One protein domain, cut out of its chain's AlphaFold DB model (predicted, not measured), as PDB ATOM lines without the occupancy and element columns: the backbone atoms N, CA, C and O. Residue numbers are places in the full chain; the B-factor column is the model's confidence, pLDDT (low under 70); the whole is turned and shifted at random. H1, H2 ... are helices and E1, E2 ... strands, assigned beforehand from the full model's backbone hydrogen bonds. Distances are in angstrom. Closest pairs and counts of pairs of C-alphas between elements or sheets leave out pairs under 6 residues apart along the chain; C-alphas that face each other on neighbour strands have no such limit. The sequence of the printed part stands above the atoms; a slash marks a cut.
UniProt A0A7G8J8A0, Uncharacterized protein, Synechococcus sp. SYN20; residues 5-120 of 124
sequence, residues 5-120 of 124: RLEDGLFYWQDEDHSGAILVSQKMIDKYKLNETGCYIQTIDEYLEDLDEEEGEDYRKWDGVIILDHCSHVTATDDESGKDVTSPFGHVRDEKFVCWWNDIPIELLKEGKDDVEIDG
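What this domain is: This is residues 5 to 120 of the 124 residues of an uncharacterized protein of Synechococcus sp. SYN20 (UniProt A0A7G8J8A0). A long, strongly twisted ribbon of two antiparallel strands, E2 and E3, makes the long axis; the short strands E1 and E4 lie beside E2 near its two ends, and three short helices gather round the end where E2 finishes and E3 begins. The long stretch of residues 76 to 105 folds back from the far end of E3 toward H3, while residues 49 to 55 stick out as a loop. The printed part has 116 residues, with three named helices and four named strands; along the chain E1 and E2 come first, then H1 and H2, then E3, then H3 and last E4. The four strands form one branched sheet, in which E2 has three antiparallel neighbours, E1 and E4 on one side of it and E3 on the other side. The class is mixed, helices and strands, with 51 residues, under half, in named elements. The whole is only just compact, close to loose, with a radius of gyration of the C-alphas of 15.8 A and spans of 43 by 30 by 25 A.

How they stand to each other: Start with E1, residues 5 to 7, which forms a hairpin with E2, residues 10 to 24; N 5 and O 12 are 2.8 A apart, within hydrogen-bond range. Follow E2 to residue 17, where it bends by 85 degrees. On the other side of E2 from E1 is E3, residues 64 to 75, antiparallel at 159 degrees, with N 22 and O 66 at 2.8 A and N 11 and O 75 at 2.9 A. E4, residues 116 to 119, is on the same side of E2 as E1, beside residues 20 to 24, antiparallel, with N 23 and O 117 at 2.8 A. H1, residues 26 to 32, only grazes the sheet, with its residues 26 to 29; its closest C-alphas to E3 are those of Gln 26 and Gly 64, 7.2 A apart. H2, residues 44 to 48, is on the sheet but over none of its strands; its closest C-alphas to E3 are those of Ile 44 and Gly 64, 4.7 A apart. Just before it, residues 42 to 43 pair antiparallel with residues 64 to 65 of E3. H3, residues 106 to 110, only grazes the sheet, with its residues 108 to 110. H1 and H3 are close but not clearly touching, the closest C-alphas being those of Met 28 and Leu 108, 7.6 A apart; H2 and H3 are apart. In H1 and H2 every O i to N i+4 pair is within hydrogen-bond range; in H3 it is 0 of 1, with 2 of 2 O i to N i+3 pairs within range.

Where its parts are: Find C-alpha 5 at (39.908, 29.415, -45.753), where E1 begins. E2 runs 31.5 A from C-alpha 10 to C-alpha 24 at (26.229, 50.893, -41.307), and E3 runs 33.1 A from C-alpha 64 to C-alpha 75. H1 is 10.0 A long, and E4, also 10.0 A, ends at C-alpha 119 at (24.307, 42.552, -34.208).

The domain as a whole: The two C-alphas farthest apart are those of Gly 9 and Glu 54, 44.0 A. The printed part has no cut, and the links H1 to H2, H2 to E3 and E3 to H3 are long, the last with 30 residues. The mean pLDDT of the printed part is 84.8; look for values under 70 at residues 37 to 38, 53 to 55 and 95 to 98.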
ATOM      1  N   ARG A   5      38.756  28.575 -45.388       87.06
ATOM      2  CA  ARG A   5      39.908  29.415 -45.753       87.06
ATOM      3  C   ARG A   5      41.210  28.793 -45.280       87.06
ATOM      4  O   ARG A   5      41.306  28.332 -44.149       87.06
ATOM      5  N   LEU A   6      42.221  28.803 -46.148       88.31
ATOM      6  CA  LEU A   6      43.575  28.368 -45.812       88.31
ATOM      7  C   LEU A   6      44.435  29.583 -45.459       88.31
ATOM      8  O   LEU A   6      44.836  30.327 -46.351       88.31
ATOM      9  N   GLU A   7      44.759  29.740 -44.180       86.94
ATOM     10  CA  GLU A   7      45.599  30.827 -43.663       86.94
ATOM     11  C   GLU A   7      46.698  30.246 -42.769       86.94
ATOM     12  O   GLU A   7      46.443  29.382 -41.933       86.94
ATOM     13  N   ASP A   8      47.949  30.659 -42.986       86.44
ATOM     14  CA  ASP A   8      49.129  30.163 -42.253       86.44
ATOM     15  C   ASP A   8      49.248  28.620 -42.165       86.44
ATOM     16  O   ASP A   8      49.829  28.060 -41.233       86.44
ATOM     17  N   GLY A   9      48.730  27.910 -43.175       89.00
ATOM     18  CA  GLY A   9      48.743  26.445 -43.230       89.00
ATOM     19  C   GLY A   9      47.675  25.764 -42.368       89.00
ATOM     20  O   GLY A   9      47.762  24.555 -42.155       89.00
ATOM     21  N   LEU A  10      46.692  26.521 -41.879       90.56
ATOM     22  CA  LEU A  10      45.523  26.036 -41.156       90.56
ATOM     23  C   LEU A  10      44.252  26.256 -41.975       90.56
ATOM     24  O   LEU A  10      44.121  27.250 -42.688       90.56
ATOM     25  N   PHE A  11      43.319  25.324 -41.844       90.62
ATOM     26  CA  PHE A  11      42.019  25.350 -42.498       90.62
ATOM     27  C   PHE A  11      40.998  25.875 -41.492       90.62
ATOM     28  O   PHE A  11      40.729  25.227 -40.482       90.62
ATOM     29  N   TYR A  12      40.485  27.071 -41.747       89.19
ATOM     30  CA  TYR A  12      39.429  27.720 -40.978       89.19
ATOM     31  C   TYR A  12      38.114  27.371 -41.649       89.19
ATOM     32  O   TYR A  12      37.979  27.674 -42.828       89.19
ATOM     33  N   TRP A  13      37.188  26.735 -40.939       88.19
ATOM     34  CA  TRP A  13      35.911  26.285 -41.499       88.19
ATOM     35  C   TRP A  13      34.823  27.315 -41.247       88.19
ATOM     36  O   TRP A  13      34.824  27.960 -40.191       88.19
ATOM     37  N   GLN A  14      33.960  27.526 -42.238       85.88
ATOM     38  CA  GLN A  14      32.849  28.458 -42.105       85.88
ATOM     39  C   GLN A  14      31.852  27.880 -41.103       85.88
ATOM     40  O   GLN A  14      31.677  26.664 -41.000       85.88
ATOM     41  N   ASP A  15      31.245  28.747 -40.310       82.06
ATOM     42  CA  ASP A  15      30.055  28.393 -39.556       82.06
ATOM     43  C   ASP A  15      28.833  28.745 -40.406       82.06
ATOM     44  O   ASP A  15      28.555  29.917 -40.642       82.06
ATOM     45  N   GLU A  16      28.152  27.733 -40.944       77.56
ATOM     46  CA  GLU A  16      26.943  27.943 -41.753       77.56
ATOM     47  C   GLU A  16      25.714  28.264 -40.892       77.56
ATOM     48  O   GLU A  16      24.735  28.808 -41.398       77.56
ATOM     49  N   ASP A  17      25.758  27.923 -39.601       73.81
ATOM     50  CA  ASP A  17      24.630  28.071 -38.681       73.81
ATOM     51  C   ASP A  17      24.637  29.428 -37.956       73.81
ATOM     52  O   ASP A  17      23.645  29.805 -37.328       73.81
ATOM     53  N   HIS A  18      25.750  30.159 -38.034       73.25
ATOM     54  CA  HIS A  18      26.038  31.307 -37.186       73.25
ATOM     55  C   HIS A  18      26.662  32.447 -37.992       73.25
ATOM     56  O   HIS A  18      27.743  32.320 -38.570       73.25
ATOM     57  N   SER A  19      26.000  33.600 -37.982       76.94
ATOM     58  CA  SER A  19      26.493  34.812 -38.629       76.94
ATOM     59  C   SER A  19      26.091  36.044 -37.835       76.94
ATOM     60  O   SER A  19      24.950  36.148 -37.386       76.94
ATOM     61  N   GLY A  20      27.004  37.004 -37.732       85.06
ATOM     62  CA  GLY A  20      26.695  38.341 -37.244       85.06
ATOM     63  C   GLY A  20      26.392  39.314 -38.380       85.06
ATOM     64  O   GLY A  20      26.486  38.991 -39.565       85.06
ATOM     65  N   ALA A  21      26.102  40.556 -38.018       88.62
ATOM     66  CA  ALA A  21      25.933  41.653 -38.955       88.62
ATOM     67  C   ALA A  21      26.566  42.938 -38.415       88.62
ATOM     68  O   ALA A  21      26.494  43.253 -37.225       88.62
ATOM     69  N   ILE A  22      27.164  43.722 -39.310       91.62
ATOM     70  CA  ILE A  22      27.502  45.122 -39.051       91.62
ATOM     71  C   ILE A  22      26.578  45.985 -39.893       91.62
ATOM     72  O   ILE A  22      26.686  46.028 -41.120       91.62
ATOM     73  N   LEU A  23      25.699  46.701 -39.212       93.75
ATOM     74  CA  LEU A  23      24.797  47.685 -39.782       93.75
ATOM     75  C   LEU A  23      25.533  49.019 -39.877       93.75
ATOM     76  O   LEU A  23      26.174  49.451 -38.915       93.75
ATOM     77  N   VAL A  24      25.468  49.669 -41.036       96.00
ATOM     78  CA  VAL A  24      26.229  50.893 -41.307       96.00
ATOM     79  C   VAL A  24      25.375  51.969 -41.968       96.00
ATOM     80  O   VAL A  24      24.495  51.690 -42.785       96.00
ATOM     81  N   SER A  25      25.659  53.229 -41.637       96.88
ATOM     82  CA  SER A  25      25.090  54.384 -42.337       96.88
ATOM     83  C   SER A  25      25.807  54.646 -43.668       96.88
ATOM     84  O   SER A  25      26.987  54.316 -43.839       96.88
ATOM     85  N   GLN A  26      25.155  55.344 -44.597       96.12
ATOM     86  CA  GLN A  26      25.723  55.725 -45.895       96.12
ATOM     87  C   GLN A  26      27.014  56.533 -45.723       96.12
ATOM     88  O   GLN A  26      27.976  56.383 -46.474       96.12
ATOM     89  N   LYS A  27      27.074  57.353 -44.669       96.62
ATOM     90  CA  LYS A  27      28.272  58.112 -44.297       96.62
ATOM     91  C   LYS A  27      29.473  57.190 -44.062       96.62
ATOM     92  O   LYS A  27      30.592  57.564 -44.416       96.62
ATOM     93  N   MET A  28      29.272  56.019 -43.455       96.25
ATOM     94  CA  MET A  28      30.339  55.037 -43.230       96.25
ATOM     95  C   MET A  28      30.702  54.287 -44.506       96.25
ATOM     96  O   MET A  28      31.894  54.131 -44.779       96.25
ATOM     97  N   ILE A  29      29.703  53.921 -45.315       94.00
ATOM     98  CA  ILE A  29      29.907  53.331 -46.647       94.00
ATOM     99  C   ILE A  29      30.838  54.214 -47.480       94.00
ATOM    100  O   ILE A  29      31.835  53.727 -48.014       94.00
ATOM    101  N   ASP A  30      30.578  55.519 -47.510       94.69
ATOM    102  CA  ASP A  30      31.375  56.482 -48.268       94.69
ATOM    103  C   ASP A  30      32.760  56.712 -47.647       94.69
ATOM    104  O   ASP A  30      33.773  56.727 -48.351       94.69
ATOM    105  N   LYS A  31      32.823  56.889 -46.318       94.81
ATOM    106  CA  LYS A  31      34.070  57.172 -45.587       94.81
ATOM    107  C   LYS A  31      35.092  56.048 -45.745       94.81
ATOM    108  O   LYS A  31      36.273  56.330 -45.951       94.81
ATOM    109  N   TYR A  32      34.638  54.806 -45.620       92.50
ATOM    110  CA  TYR A  32      35.482  53.616 -45.678       92.50
ATOM    111  C   TYR A  32      35.524  52.973 -47.062       92.50
ATOM    112  O   TYR A  32      36.311  52.054 -47.266       92.50
ATOM    113  N   LYS A  33      34.738  53.494 -48.014       91.25
ATOM    114  CA  LYS A  33      34.623  52.983 -49.383       91.25
ATOM    115  C   LYS A  33      34.249  51.502 -49.399       91.25
ATOM    116  O   LYS A  33      34.867  50.722 -50.116       91.25
ATOM    117  N   LEU A  34      33.244  51.118 -48.614       89.06
ATOM    118  CA  LEU A  34      32.919  49.706 -48.363       89.06
ATOM    119  C   LEU A  34      32.575  48.932 -49.649       89.06
ATOM    120  O   LEU A  34      32.954  47.776 -49.789       89.06
ATOM    121  N   ASN A  35      31.994  49.609 -50.643       85.81
ATOM    122  CA  ASN A  35      31.732  49.053 -51.978       85.81
ATOM    123  C   ASN A  35      33.003  48.781 -52.817       85.81
ATOM    124  O   ASN A  35      32.935  48.126 -53.854       85.81
ATOM    125  N   GLU A  36      34.157  49.320 -52.416       83.00
ATOM    126  CA  GLU A  36      35.443  49.191 -53.117       83.00
ATOM    127  C   GLU A  36      36.425  48.259 -52.383       83.00
ATOM    128  O   GLU A  36      37.409  47.825 -52.983       83.00
ATOM    129  N   THR A  37      36.205  47.957 -51.097       69.62
ATOM    130  CA  THR A  37      37.212  47.322 -50.223       69.62
ATOM    131  C   THR A  37      37.207  45.793 -50.222       69.62
ATOM    132  O   THR A  37      37.879  45.199 -49.391       69.62
ATOM    133  N   GLY A  38      36.467  45.120 -51.109       69.75
ATOM    134  CA  GLY A  38      36.340  43.649 -51.090       69.75
ATOM    135  C   GLY A  38      35.521  43.105 -49.907       69.75
ATOM    136  O   GLY A  38      35.157  41.935 -49.899       69.75
ATOM    137  N   CYS A  39      35.176  43.975 -48.956       74.19
ATOM    138  CA  CYS A  39      34.114  43.780 -47.988       74.19
ATOM    139  C   CYS A  39      32.794  43.609 -48.745       74.19
ATOM    140  O   CYS A  39      32.350  44.528 -49.432       74.19
ATOM    141  N   TYR A  40      32.180  42.435 -48.638       82.12
ATOM    142  CA  TYR A  40      30.849  42.222 -49.184       82.12
ATOM    143  C   TYR A  40      29.841  42.982 -48.318       82.12
ATOM    144  O   TYR A  40      29.658  42.664 -47.145       82.12
ATOM    145  N   ILE A  41      29.260  44.035 -48.886       89.38
ATOM    146  CA  ILE A  41      28.210  44.843 -48.272       89.38
ATOM    147  C   ILE A  41      26.954  44.727 -49.130       89.38
ATOM    148  O   ILE A  41      27.020  44.853 -50.354       89.38
ATOM    149  N   GLN A  42      25.827  44.482 -48.476       90.75
ATOM    150  CA  GLN A  42      24.498  44.510 -49.072       90.75
ATOM    151  C   GLN A  42      23.807  45.814 -48.690       90.75
ATOM    152  O   GLN A  42      24.092  46.406 -47.643       90.75
ATOM    153  N   THR A  43      22.895  46.275 -49.535       91.94
ATOM    154  CA  THR A  43      21.955  47.324 -49.130       91.94
ATOM    155  C   THR A  43      21.008  46.790 -48.058       91.94
ATOM    156  O   THR A  43      20.766  45.585 -47.974       91.94
ATOM    157  N   ILE A  44      20.451  47.683 -47.237       90.56
ATOM    158  CA  ILE A  44      19.482  47.263 -46.218       90.56
ATOM    159  C   ILE A  44      18.257  46.588 -46.843       90.56
ATOM    160  O   ILE A  44      17.756  45.614 -46.302       90.56
ATOM    161  N   ASP A  45      17.806  47.068 -48.005       89.00
ATOM    162  CA  ASP A  45      16.642  46.506 -48.685       89.00
ATOM    163  C   ASP A  45      16.919  45.069 -49.147       89.00
ATOM    164  O   ASP A  45      16.085  44.203 -48.914       89.00
ATOM    165  N   GLU A  46      18.104  44.794 -49.710       90.00
ATOM    166  CA  GLU A  46      18.528  43.433 -50.080       90.00
ATOM    167  C   GLU A  46      18.600  42.505 -48.861       90.00
ATOM    168  O   GLU A  46      18.160  41.367 -48.939       90.00
ATOM    169  N   TYR A  47      19.122  42.990 -47.730       87.38
ATOM    170  CA  TYR A  47      19.186  42.206 -46.492       87.38
ATOM    171  C   TYR A  47      17.791  41.877 -45.937       87.38
ATOM    172  O   TYR A  47      17.557  40.793 -45.411       87.38
ATOM    173  N   LEU A  48      16.847  42.810 -46.073       86.94
ATOM    174  CA  LEU A  48      15.480  42.648 -45.586       86.94
ATOM    175  C   LEU A  48      14.597  41.776 -46.485       86.94
ATOM    176  O   LEU A  48      13.565  41.312 -46.011       86.94
ATOM    177  N   GLU A  49      14.962  41.542 -47.750       85.06
ATOM    178  CA  GLU A  49      14.224  40.615 -48.627       85.06
ATOM    179  C   GLU A  49      14.204  39.180 -48.073       85.06
ATOM    180  O   GLU A  49      13.256  38.437 -48.340       85.06
ATOM    181  N   ASP A  50      15.212  38.821 -47.274       74.50
ATOM    182  CA  ASP A  50      15.373  37.499 -46.668       74.50
ATOM    183  C   ASP A  50      14.786  37.394 -45.241       74.50
ATOM    184  O   ASP A  50      14.760  36.301 -44.670       74.50
ATOM    185  N   LEU A  51      14.283  38.497 -44.664       73.00
ATOM    186  CA  LEU A  51      13.737  38.562 -43.300       73.00
ATOM    187  C   LEU A  51      12.211  38.748 -43.279       73.00
ATOM    188  O   LEU A  51      11.612  39.321 -44.191       73.00
ATOM    189  N   ASP A  52      11.563  38.298 -42.200       72.50
ATOM    190  CA  ASP A  52      10.136  38.559 -41.980       72.50
ATOM    191  C   ASP A  52       9.888  40.071 -41.749       72.50
ATOM    192  O   ASP A  52      10.623  40.740 -41.019       72.50
ATOM    193  N   GLU A  53       8.817  40.625 -42.341       67.25
ATOM    194  CA  GLU A  53       8.533  42.079 -42.355       67.25
ATOM    195  C   GLU A  53       8.503  42.741 -40.960       67.25
ATOM    196  O   GLU A  53       8.849  43.917 -40.844       67.25
ATOM    197  N   GLU A  54       8.094  42.022 -39.905       67.62
ATOM    198  CA  GLU A  54       8.054  42.558 -38.531       67.62
ATOM    199  C   GLU A  54       9.442  42.686 -37.888       67.62
ATOM    200  O   GLU A  54       9.639  43.574 -37.059       67.62
ATOM    201  N   GLU A  55      10.409  41.847 -38.270       67.94
ATOM    202  CA  GLU A  55      11.781  41.906 -37.750       67.94
ATOM    203  C   GLU A  55      12.595  43.012 -38.441       67.94
ATOM    204  O   GLU A  55      13.520  43.572 -37.855       67.94
ATOM    205  N   GLY A  56      12.208  43.390 -39.665       73.62
ATOM    206  CA  GLY A  56      12.952  44.324 -40.508       73.62
ATOM    207  C   GLY A  56      12.857  45.809 -40.141       73.62
ATOM    208  O   GLY A  56      13.703  46.599 -40.566       73.62
ATOM    209  N   GLU A  57      11.850  46.236 -39.372       79.38
ATOM    210  CA  GLU A  57      11.596  47.668 -39.133       79.38
ATOM    211  C   GLU A  57      12.733  48.370 -38.374       79.38
ATOM    212  O   GLU A  57      13.082  49.508 -38.701       79.38
ATOM    213  N   ASP A  58      13.371  47.689 -37.418       81.94
ATOM    214  CA  ASP A  58      14.488  48.254 -36.645       81.94
ATOM    215  C   ASP A  58      15.762  48.440 -37.490       81.94
ATOM    216  O   ASP A  58      16.608  49.293 -37.186       81.94
ATOM    217  N   TYR A  59      15.869  47.700 -38.598       86.81
ATOM    218  CA  TYR A  59      16.998  47.743 -39.523       86.81
ATOM    219  C   TYR A  59      16.876  48.862 -40.561       86.81
ATOM    220  O   TYR A  59      17.894  49.400 -40.985       86.81
ATOM    221  N   ARG A  60      15.656  49.296 -40.918       88.94
ATOM    222  CA  ARG A  60      15.401  50.301 -41.981       88.94
ATOM    223  C   ARG A  60      16.044  51.675 -41.754       88.94
ATOM    224  O   ARG A  60      16.055  52.502 -42.663       88.94
ATOM    225  N   LYS A  61      16.536  51.959 -40.545       91.25
ATOM    226  CA  LYS A  61      17.294  53.186 -40.237       91.25
ATOM    227  C   LYS A  61      18.723  53.169 -40.805       91.25
ATOM    228  O   LYS A  61      19.367  54.214 -40.812       91.25
ATOM    229  N   TRP A  62      19.213  52.002 -41.220       95.12
ATOM    230  CA  TRP A  62      20.549  51.780 -41.769       95.12
ATOM    231  C   TRP A  62      20.537  51.770 -43.294       95.12
ATOM    232  O   TRP A  62      19.501  51.539 -43.907       95.12
ATOM    233  N   ASP A  63      21.696  52.005 -43.909       95.81
ATOM    234  CA  ASP A  63      21.822  52.065 -45.371       95.81
ATOM    235  C   ASP A  63      22.462  50.794 -45.953       95.81
ATOM    236  O   ASP A  63      22.220  50.445 -47.111       95.81
ATOM    237  N   GLY A  64      23.255  50.070 -45.157       94.25
ATOM    238  CA  GLY A  64      23.868  48.817 -45.586       94.25
ATOM    239  C   GLY A  64      24.209  47.870 -44.447       94.25
ATOM    240  O   GLY A  64      24.237  48.255 -43.275       94.25
ATOM    241  N   VAL A  65      24.480  46.626 -44.829       93.12
ATOM    242  CA  VAL A  65      24.777  45.508 -43.934       93.12
ATOM    243  C   VAL A  65      26.000  44.758 -44.441       93.12
ATOM    244  O   VAL A  65      26.086  44.397 -45.615       93.12
ATOM    245  N   ILE A  66      26.957  44.521 -43.550       91.19
ATOM    246  CA  ILE A  66      28.063  43.590 -43.768       91.19
ATOM    247  C   ILE A  66      27.748  42.330 -42.969       91.19
ATOM    248  O   ILE A  66      27.701  42.393 -41.742       91.19
ATOM    249  N   ILE A  67      27.565  41.202 -43.647       87.06
ATOM    250  CA  ILE A  67      27.408  39.903 -42.982       87.06
ATOM    251  C   ILE A  67      28.758  39.475 -42.416       87.06
ATOM    252  O   ILE A  67      29.766  39.544 -43.119       87.06
ATOM    253  N   LEU A  68      28.784  39.080 -41.148       83.81
ATOM    254  CA  LEU A  68      29.957  38.554 -40.464       83.81
ATOM    255  C   LEU A  68      29.887  37.032 -40.447       83.81
ATOM    256  O   LEU A  68      29.236  36.451 -39.581       83.81
ATOM    257  N   ASP A  69      30.587  36.390 -41.376       81.38
ATOM    258  CA  ASP A  69      30.658  34.931 -41.426       81.38
ATOM    259  C   ASP A  69      31.597  34.432 -40.322       81.38
ATOM    260  O   ASP A  69      32.788  34.792 -40.279       81.38
ATOM    261  N   HIS A  70      31.059  33.629 -39.404       80.94
ATOM    262  CA  HIS A  70      31.811  33.072 -38.284       80.94
ATOM    263  C   HIS A  70      32.689  31.894 -38.725       80.94
ATOM    264  O   HIS A  70      32.487  31.263 -39.763       80.94
ATOM    265  N   CYS A  71      33.706  31.605 -37.914       83.94
ATOM    266  CA  CYS A  71      34.524  30.409 -38.048       83.94
ATOM    267  C   CYS A  71      34.144  29.395 -36.966       83.94
ATOM    268  O   CYS A  71      34.301  29.674 -35.776       83.94
ATOM    269  N   SER A  72      33.701  28.209 -37.381       84.44
ATOM    270  CA  SER A  72      33.198  27.160 -36.489       84.44
ATOM    271  C   SER A  72      34.323  26.404 -35.769       84.44
ATOM    272  O   SER A  72      34.223  26.105 -34.573       84.44
ATOM    273  N   HIS A  73      35.414  26.085 -36.471       87.06
ATOM    274  CA  HIS A  73      36.609  25.407 -35.944       87.06
ATOM    275  C   HIS A  73      37.802  25.530 -36.899       87.06
ATOM    276  O   HIS A  73      37.674  25.985 -38.038       87.06
ATOM    277  N   VAL A  74      38.980  25.111 -36.429       90.25
ATOM    278  CA  VAL A  74      40.220  25.143 -37.216       90.25
ATOM    279  C   VAL A  74      40.852  23.761 -37.252       90.25
ATOM    280  O   VAL A  74      41.022  23.124 -36.217       90.25
ATOM    281  N   THR A  75      41.279  23.298 -38.423       91.88
ATOM    282  CA  THR A  75      41.993  22.022 -38.578       91.88
ATOM    283  C   THR A  75      43.358  22.222 -39.234       91.88
ATOM    284  O   THR A  75      43.619  23.189 -39.946       91.88
ATOM    285  N   ALA A  76      44.281  21.289 -38.987       91.88
ATOM    286  CA  ALA A  76      45.609  21.294 -39.614       91.88
ATOM    287  C   ALA A  76      45.630  20.647 -41.015       91.88
ATOM    288  O   ALA A  76      46.668  20.617 -41.672       91.88
ATOM    289  N   THR A  77      44.509  20.068 -41.441       89.62
ATOM    290  CA  THR A  77      44.329  19.353 -42.711       89.62
ATOM    291  C   THR A  77      42.998  19.751 -43.335       89.62
ATOM    292  O   THR A  77      42.106  20.198 -42.619       89.62
ATOM    293  N   ASP A  78      42.836  19.510 -44.631       88.31
ATOM    294  CA  ASP A  78      41.625  19.749 -45.434       88.31
ATOM    295  C   ASP A  78      40.463  18.779 -45.119       88.31
ATOM    296  O   ASP A  78      39.675  18.421 -45.989       88.31
ATOM    297  N   ASP A  79      40.362  18.342 -43.865       87.38
ATOM    298  CA  ASP A  79      39.318  17.460 -43.348       87.38
ATOM    299  C   ASP A  79      38.558  18.200 -42.247       87.38
ATOM    300  O   ASP A  79      39.100  18.401 -41.158       87.38
ATOM    301  N   GLU A  80      37.319  18.596 -42.537       82.75
ATOM    302  CA  GLU A  80      36.426  19.315 -41.620       82.75
ATOM    303  C   GLU A  80      36.164  18.528 -40.335       82.75
ATOM    304  O   GLU A  80      36.103  19.098 -39.249       82.75
ATOM    305  N   SER A  81      36.080  17.198 -40.444       83.75
ATOM    306  CA  SER A  81      35.906  16.296 -39.301       83.75
ATOM    307  C   SER A  81      37.197  16.080 -38.503       83.75
ATOM    308  O   SER A  81      37.229  15.327 -37.520       83.75
ATOM    309  N   GLY A  82      38.274  16.728 -38.945       82.12
ATOM    310  CA  GLY A  82      39.586  16.683 -38.352       82.12
ATOM    311  C   GLY A  82      39.609  17.203 -36.919       82.12
ATOM    312  O   GLY A  82      38.670  17.783 -36.375       82.12
ATOM    313  N   LYS A  83      40.742  16.967 -36.263       85.75
ATOM    314  CA  LYS A  83      40.930  17.435 -34.895       85.75
ATOM    315  C   LYS A  83      41.051  18.959 -34.881       85.75
ATOM    316  O   LYS A  83      41.969  19.489 -35.503       85.75
ATOM    317  N   ASP A  84      40.204  19.595 -34.078       88.00
ATOM    318  CA  ASP A  84      40.274  21.027 -33.795       88.00
ATOM    319  C   ASP A  84      41.639  21.416 -33.196       88.00
ATOM    320  O   ASP A  84      42.203  20.709 -32.339       88.00
ATOM    321  N   VAL A  85      42.189  22.531 -33.668       90.31
ATOM    322  CA  VAL A  85      43.479  23.074 -33.245       90.31
ATOM    323  C   VAL A  85      43.356  24.534 -32.825       90.31
ATOM    324  O   VAL A  85      42.492  25.283 -33.257       90.31
ATOM    325  N   THR A  86      44.276  24.972 -31.970       87.56
ATOM    326  CA  THR A  86      44.366  26.380 -31.579       87.56
ATOM    327  C   THR A  86      45.061  27.176 -32.679       87.56
ATOM    328  O   THR A  86      46.185  26.843 -33.062       87.56
ATOM    329  N   SER A  87      44.414  28.239 -33.155       85.19
ATOM    330  CA  SER A  87      45.024  29.183 -34.091       85.19
ATOM    331  C   SER A  87      46.128  30.011 -33.404       85.19
ATOM    332  O   SER A  87      46.171  30.078 -32.170       85.19
ATOM    333  N   PRO A  88      46.990  30.718 -34.157       83.06
ATOM    334  CA  PRO A  88      47.962  31.656 -33.584       83.06
ATOM    335  C   PRO A  88      47.342  32.762 -32.711       83.06
ATOM    336  O   PRO A  88      48.035  33.346 -31.878       83.06
ATOM    337  N   PHE A  89      46.048  33.038 -32.890       79.25
ATOM    338  CA  PHE A  89      45.304  34.082 -32.185       79.25
ATOM    339  C   PHE A  89      44.480  33.554 -31.002       79.25
ATOM    340  O   PHE A  89      43.996  34.347 -30.198       79.25
ATOM    341  N   GLY A  90      44.361  32.229 -30.853       80.62
ATOM    342  CA  GLY A  90      43.558  31.591 -29.811       80.62
ATOM    343  C   GLY A  90      42.643  30.489 -30.341       80.62
ATOM    344  O   GLY A  90      42.754  30.045 -31.487       80.62
ATOM    345  N   HIS A  91      41.754  30.010 -29.474       81.38
ATOM    346  CA  HIS A  91      40.738  29.024 -29.834       81.38
ATOM    347  C   HIS A  91      39.530  29.756 -30.427       81.38
ATOM    348  O   HIS A  91      38.989  30.618 -29.750       81.38
ATOM    349  N   VAL A  92      39.097  29.421 -31.650       77.50
ATOM    350  CA  VAL A  92      38.027  30.164 -32.367       77.50
ATOM    351  C   VAL A  92      36.660  30.135 -31.673       77.50
ATOM    352  O   VAL A  92      35.828  30.987 -31.928       77.50
ATOM    353  N   ARG A  93      36.459  29.175 -30.763       73.12
ATOM    354  CA  ARG A  93      35.266  29.055 -29.901       73.12
ATOM    355  C   ARG A  93      35.407  29.711 -28.521       73.12
ATOM    356  O   ARG A  93      34.611  29.432 -27.632       73.12
ATOM    357  N   ASP A  94      36.477  30.461 -28.270       74.31
ATOM    358  CA  ASP A  94      36.619  31.186 -27.003       74.31
ATOM    359  C   ASP A  94      35.709  32.421 -27.031       74.31
ATOM    360  O   ASP A  94      35.769  33.208 -27.968       74.31
ATOM    361  N   GLU A  95      34.924  32.655 -25.977       66.31
ATOM    362  CA  GLU A  95      34.031  33.826 -25.852       66.31
ATOM    363  C   GLU A  95      34.776  35.166 -26.022       66.31
ATOM    364  O   GLU A  95      34.182  36.218 -26.256       66.31
ATOM    365  N   LYS A  96      36.103  35.152 -25.853       65.19
ATOM    366  CA  LYS A  96      36.979  36.325 -25.966       65.19
ATOM    367  C   LYS A  96      37.606  36.499 -27.348       65.19
ATOM    368  O   LYS A  96      38.328  37.480 -27.542       65.19
ATOM    369  N   PHE A  97      37.392  35.563 -28.268       66.19
ATOM    370  CA  PHE A  97      38.017  35.548 -29.583       66.19
ATOM    371  C   PHE A  97      37.053  34.987 -30.633       66.19
ATOM    372  O   PHE A  97      36.835  33.785 -30.703       66.19
ATOM    373  N   VAL A  98      36.540  35.874 -31.486       67.88
ATOM    374  CA  VAL A  98      35.721  35.518 -32.649       67.88
ATOM    375  C   VAL A  98      36.548  35.765 -33.907       67.88
ATOM    376  O   VAL A  98      37.173  36.819 -34.050       67.88
ATOM    377  N   CYS A  99      36.586  34.778 -34.800       72.94
ATOM    378  CA  CYS A  99      37.273  34.876 -36.083       72.94
ATOM    379  C   CYS A  99      36.234  35.071 -37.192       72.94
ATOM    380  O   CYS A  99      35.443  34.164 -37.439       72.94
ATOM    381  N   TRP A 100      36.258  36.227 -37.865       76.00
ATOM    382  CA  TRP A 100      35.420  36.488 -39.039       76.00
ATOM    383  C   TRP A 100      36.182  36.278 -40.330       76.00
ATOM    384  O   TRP A 100      37.396  36.476 -40.407       76.00
ATOM    385  N   TRP A 101      35.435  35.955 -41.372       74.69
ATOM    386  CA  TRP A 101      35.962  35.835 -42.723       74.69
ATOM    387  C   TRP A 101      35.924  37.165 -43.487       74.69
ATOM    388  O   TRP A 101      36.282  37.242 -44.660       74.69
ATOM    389  N   ASN A 102      35.524  38.259 -42.857       76.62
ATOM    390  CA  ASN A 102      35.345  39.522 -43.557       76.62
ATOM    391  C   ASN A 102      36.594  40.394 -43.437       76.62
ATOM    392  O   ASN A 102      37.105  40.638 -42.345       76.62
ATOM    393  N   ASP A 103      37.061  40.907 -44.574       77.50
ATOM    394  CA  ASP A 103      38.150  41.881 -44.624       77.50
ATOM    395  C   ASP A 103      37.558  43.289 -44.423       77.50
ATOM    396  O   ASP A 103      37.321  44.050 -45.367       77.50
ATOM    397  N   ILE A 104      37.185  43.585 -43.173       83.00
ATOM    398  CA  ILE A 104      36.546  44.850 -42.788       83.00
ATOM    399  C   ILE A 104      37.574  45.859 -42.262       83.00
ATOM    400  O   ILE A 104      38.495  45.496 -41.522       83.00
ATOM    401  N   PRO A 105      37.414  47.163 -42.551       87.19
ATOM    402  CA  PRO A 105      38.237  48.195 -41.933       87.19
ATOM    403  C   PRO A 105      38.014  48.209 -40.416       87.19
ATOM    404  O   PRO A 105      36.993  48.695 -39.948       87.19
ATOM    405  N   ILE A 106      38.972  47.724 -39.624       85.25
ATOM    406  CA  ILE A 106      38.793  47.565 -38.165       85.25
ATOM    407  C   ILE A 106      38.466  48.876 -37.423       85.25
ATOM    408  O   ILE A 106      37.882  48.865 -36.343       85.25
ATOM    409  N   GLU A 107      38.826  50.026 -38.000       89.88
ATOM    410  CA  GLU A 107      38.479  51.350 -37.468       89.88
ATOM    411  C   GLU A 107      36.973  51.658 -37.561       89.88
ATOM    412  O   GLU A 107      36.476  52.438 -36.750       89.88
ATOM    413  N   LEU A 108      36.238  50.995 -38.465       90.38
ATOM    414  CA  LEU A 108      34.774  51.053 -38.562       90.38
ATOM    415  C   LEU A 108      34.117  50.677 -37.227       90.38
ATOM    416  O   LEU A 108      33.163  51.313 -36.798       90.38
ATOM    417  N   LEU A 109      34.688  49.703 -36.516       88.00
ATOM    418  CA  LEU A 109      34.171  49.202 -35.239       88.00
ATOM    419  C   LEU A 109      34.314  50.206 -34.082       88.00
ATOM    420  O   LEU A 109      33.822  49.965 -32.982       88.00
ATOM    421  N   LYS A 110      35.025  51.317 -34.300       91.31
ATOM    422  CA  LYS A 110      35.224  52.382 -33.305       91.31
ATOM    423  C   LYS A 110      34.315  53.588 -33.544       91.31
ATOM    424  O   LYS A 110      34.402  54.564 -32.797       91.31
ATOM    425  N   GLU A 111      33.497  53.555 -34.592       95.00
ATOM    426  CA  GLU A 111      32.558  54.625 -34.918       95.00
ATOM    427  C   GLU A 111      31.400  54.692 -33.911       95.00
ATOM    428  O   GLU A 111      31.210  53.820 -33.061       95.00
ATOM    429  N   GLY A 112      30.647  55.791 -33.956       92.44
ATOM    430  CA  GLY A 112      29.516  55.996 -33.056       92.44
ATOM    431  C   GLY A 112      28.355  55.048 -33.359       92.44
ATOM    432  O   GLY A 112      28.122  54.700 -34.511       92.44
ATOM    433  N   LYS A 113      27.568  54.719 -32.328       90.06
ATOM    434  CA  LYS A 113      26.391  53.835 -32.430       90.06
ATOM    435  C   LYS A 113      25.273  54.339 -33.347       90.06
ATOM    436  O   LYS A 113      24.377  53.580 -33.677       90.06
ATOM    437  N   ASP A 114      25.317  55.614 -33.726       91.94
ATOM    438  CA  ASP A 114      24.384  56.205 -34.690       91.94
ATOM    439  C   ASP A 114      24.807  55.933 -36.148       91.94
ATOM    440  O   ASP A 114      24.025  56.148 -37.066       91.94
ATOM    441  N   ASP A 115      26.057  55.511 -36.362       94.94
ATOM    442  CA  ASP A 115      26.667  55.288 -37.678       94.94
ATOM    443  C   ASP A 115      27.065  53.819 -37.907       94.94
ATOM    444  O   ASP A 115      27.161  53.399 -39.062       94.94
ATOM    445  N   VAL A 116      27.299  53.061 -36.829       93.75
ATOM    446  CA  VAL A 116      27.640  51.636 -36.855       93.75
ATOM    447  C   VAL A 116      26.964  50.913 -35.692       93.75
ATOM    448  O   VAL A 116      27.131  51.299 -34.533       93.75
ATOM    449  N   GLU A 117      26.257  49.829 -35.987       92.81
ATOM    450  CA  GLU A 117      25.693  48.906 -35.002       92.81
ATOM    451  C   GLU A 117      26.123  47.481 -35.344       92.81
ATOM    452  O   GLU A 117      26.213  47.101 -36.506       92.81
ATOM    453  N   ILE A 118      26.463  46.719 -34.313       88.50
ATOM    454  CA  ILE A 118      26.889  45.333 -34.441       88.50
ATOM    455  C   ILE A 118      25.777  44.485 -33.849       88.50
ATOM    456  O   ILE A 118      25.451  44.662 -32.671       88.50
ATOM    457  N   ASP A 119      25.271  43.552 -34.639       85.38
ATOM    458  CA  ASP A 119      24.307  42.552 -34.208       85.38
ATOM    459  C   ASP A 119      24.878  41.136 -34.385       85.38
ATOM    460  O   ASP A 119      25.721  40.907 -35.252       85.38
ATOM    461  N   GLY A 120      24.502  40.198 -33.514       73.81
ATOM    462  CA  GLY A 120      24.966  38.802 -33.608       73.81
ATOM    463  C   GLY A 120      26.491  38.587 -33.520       73.81
ATOM    464  O   GLY A 120      27.010  37.631 -34.072       73.81
TER     465      GLY A 120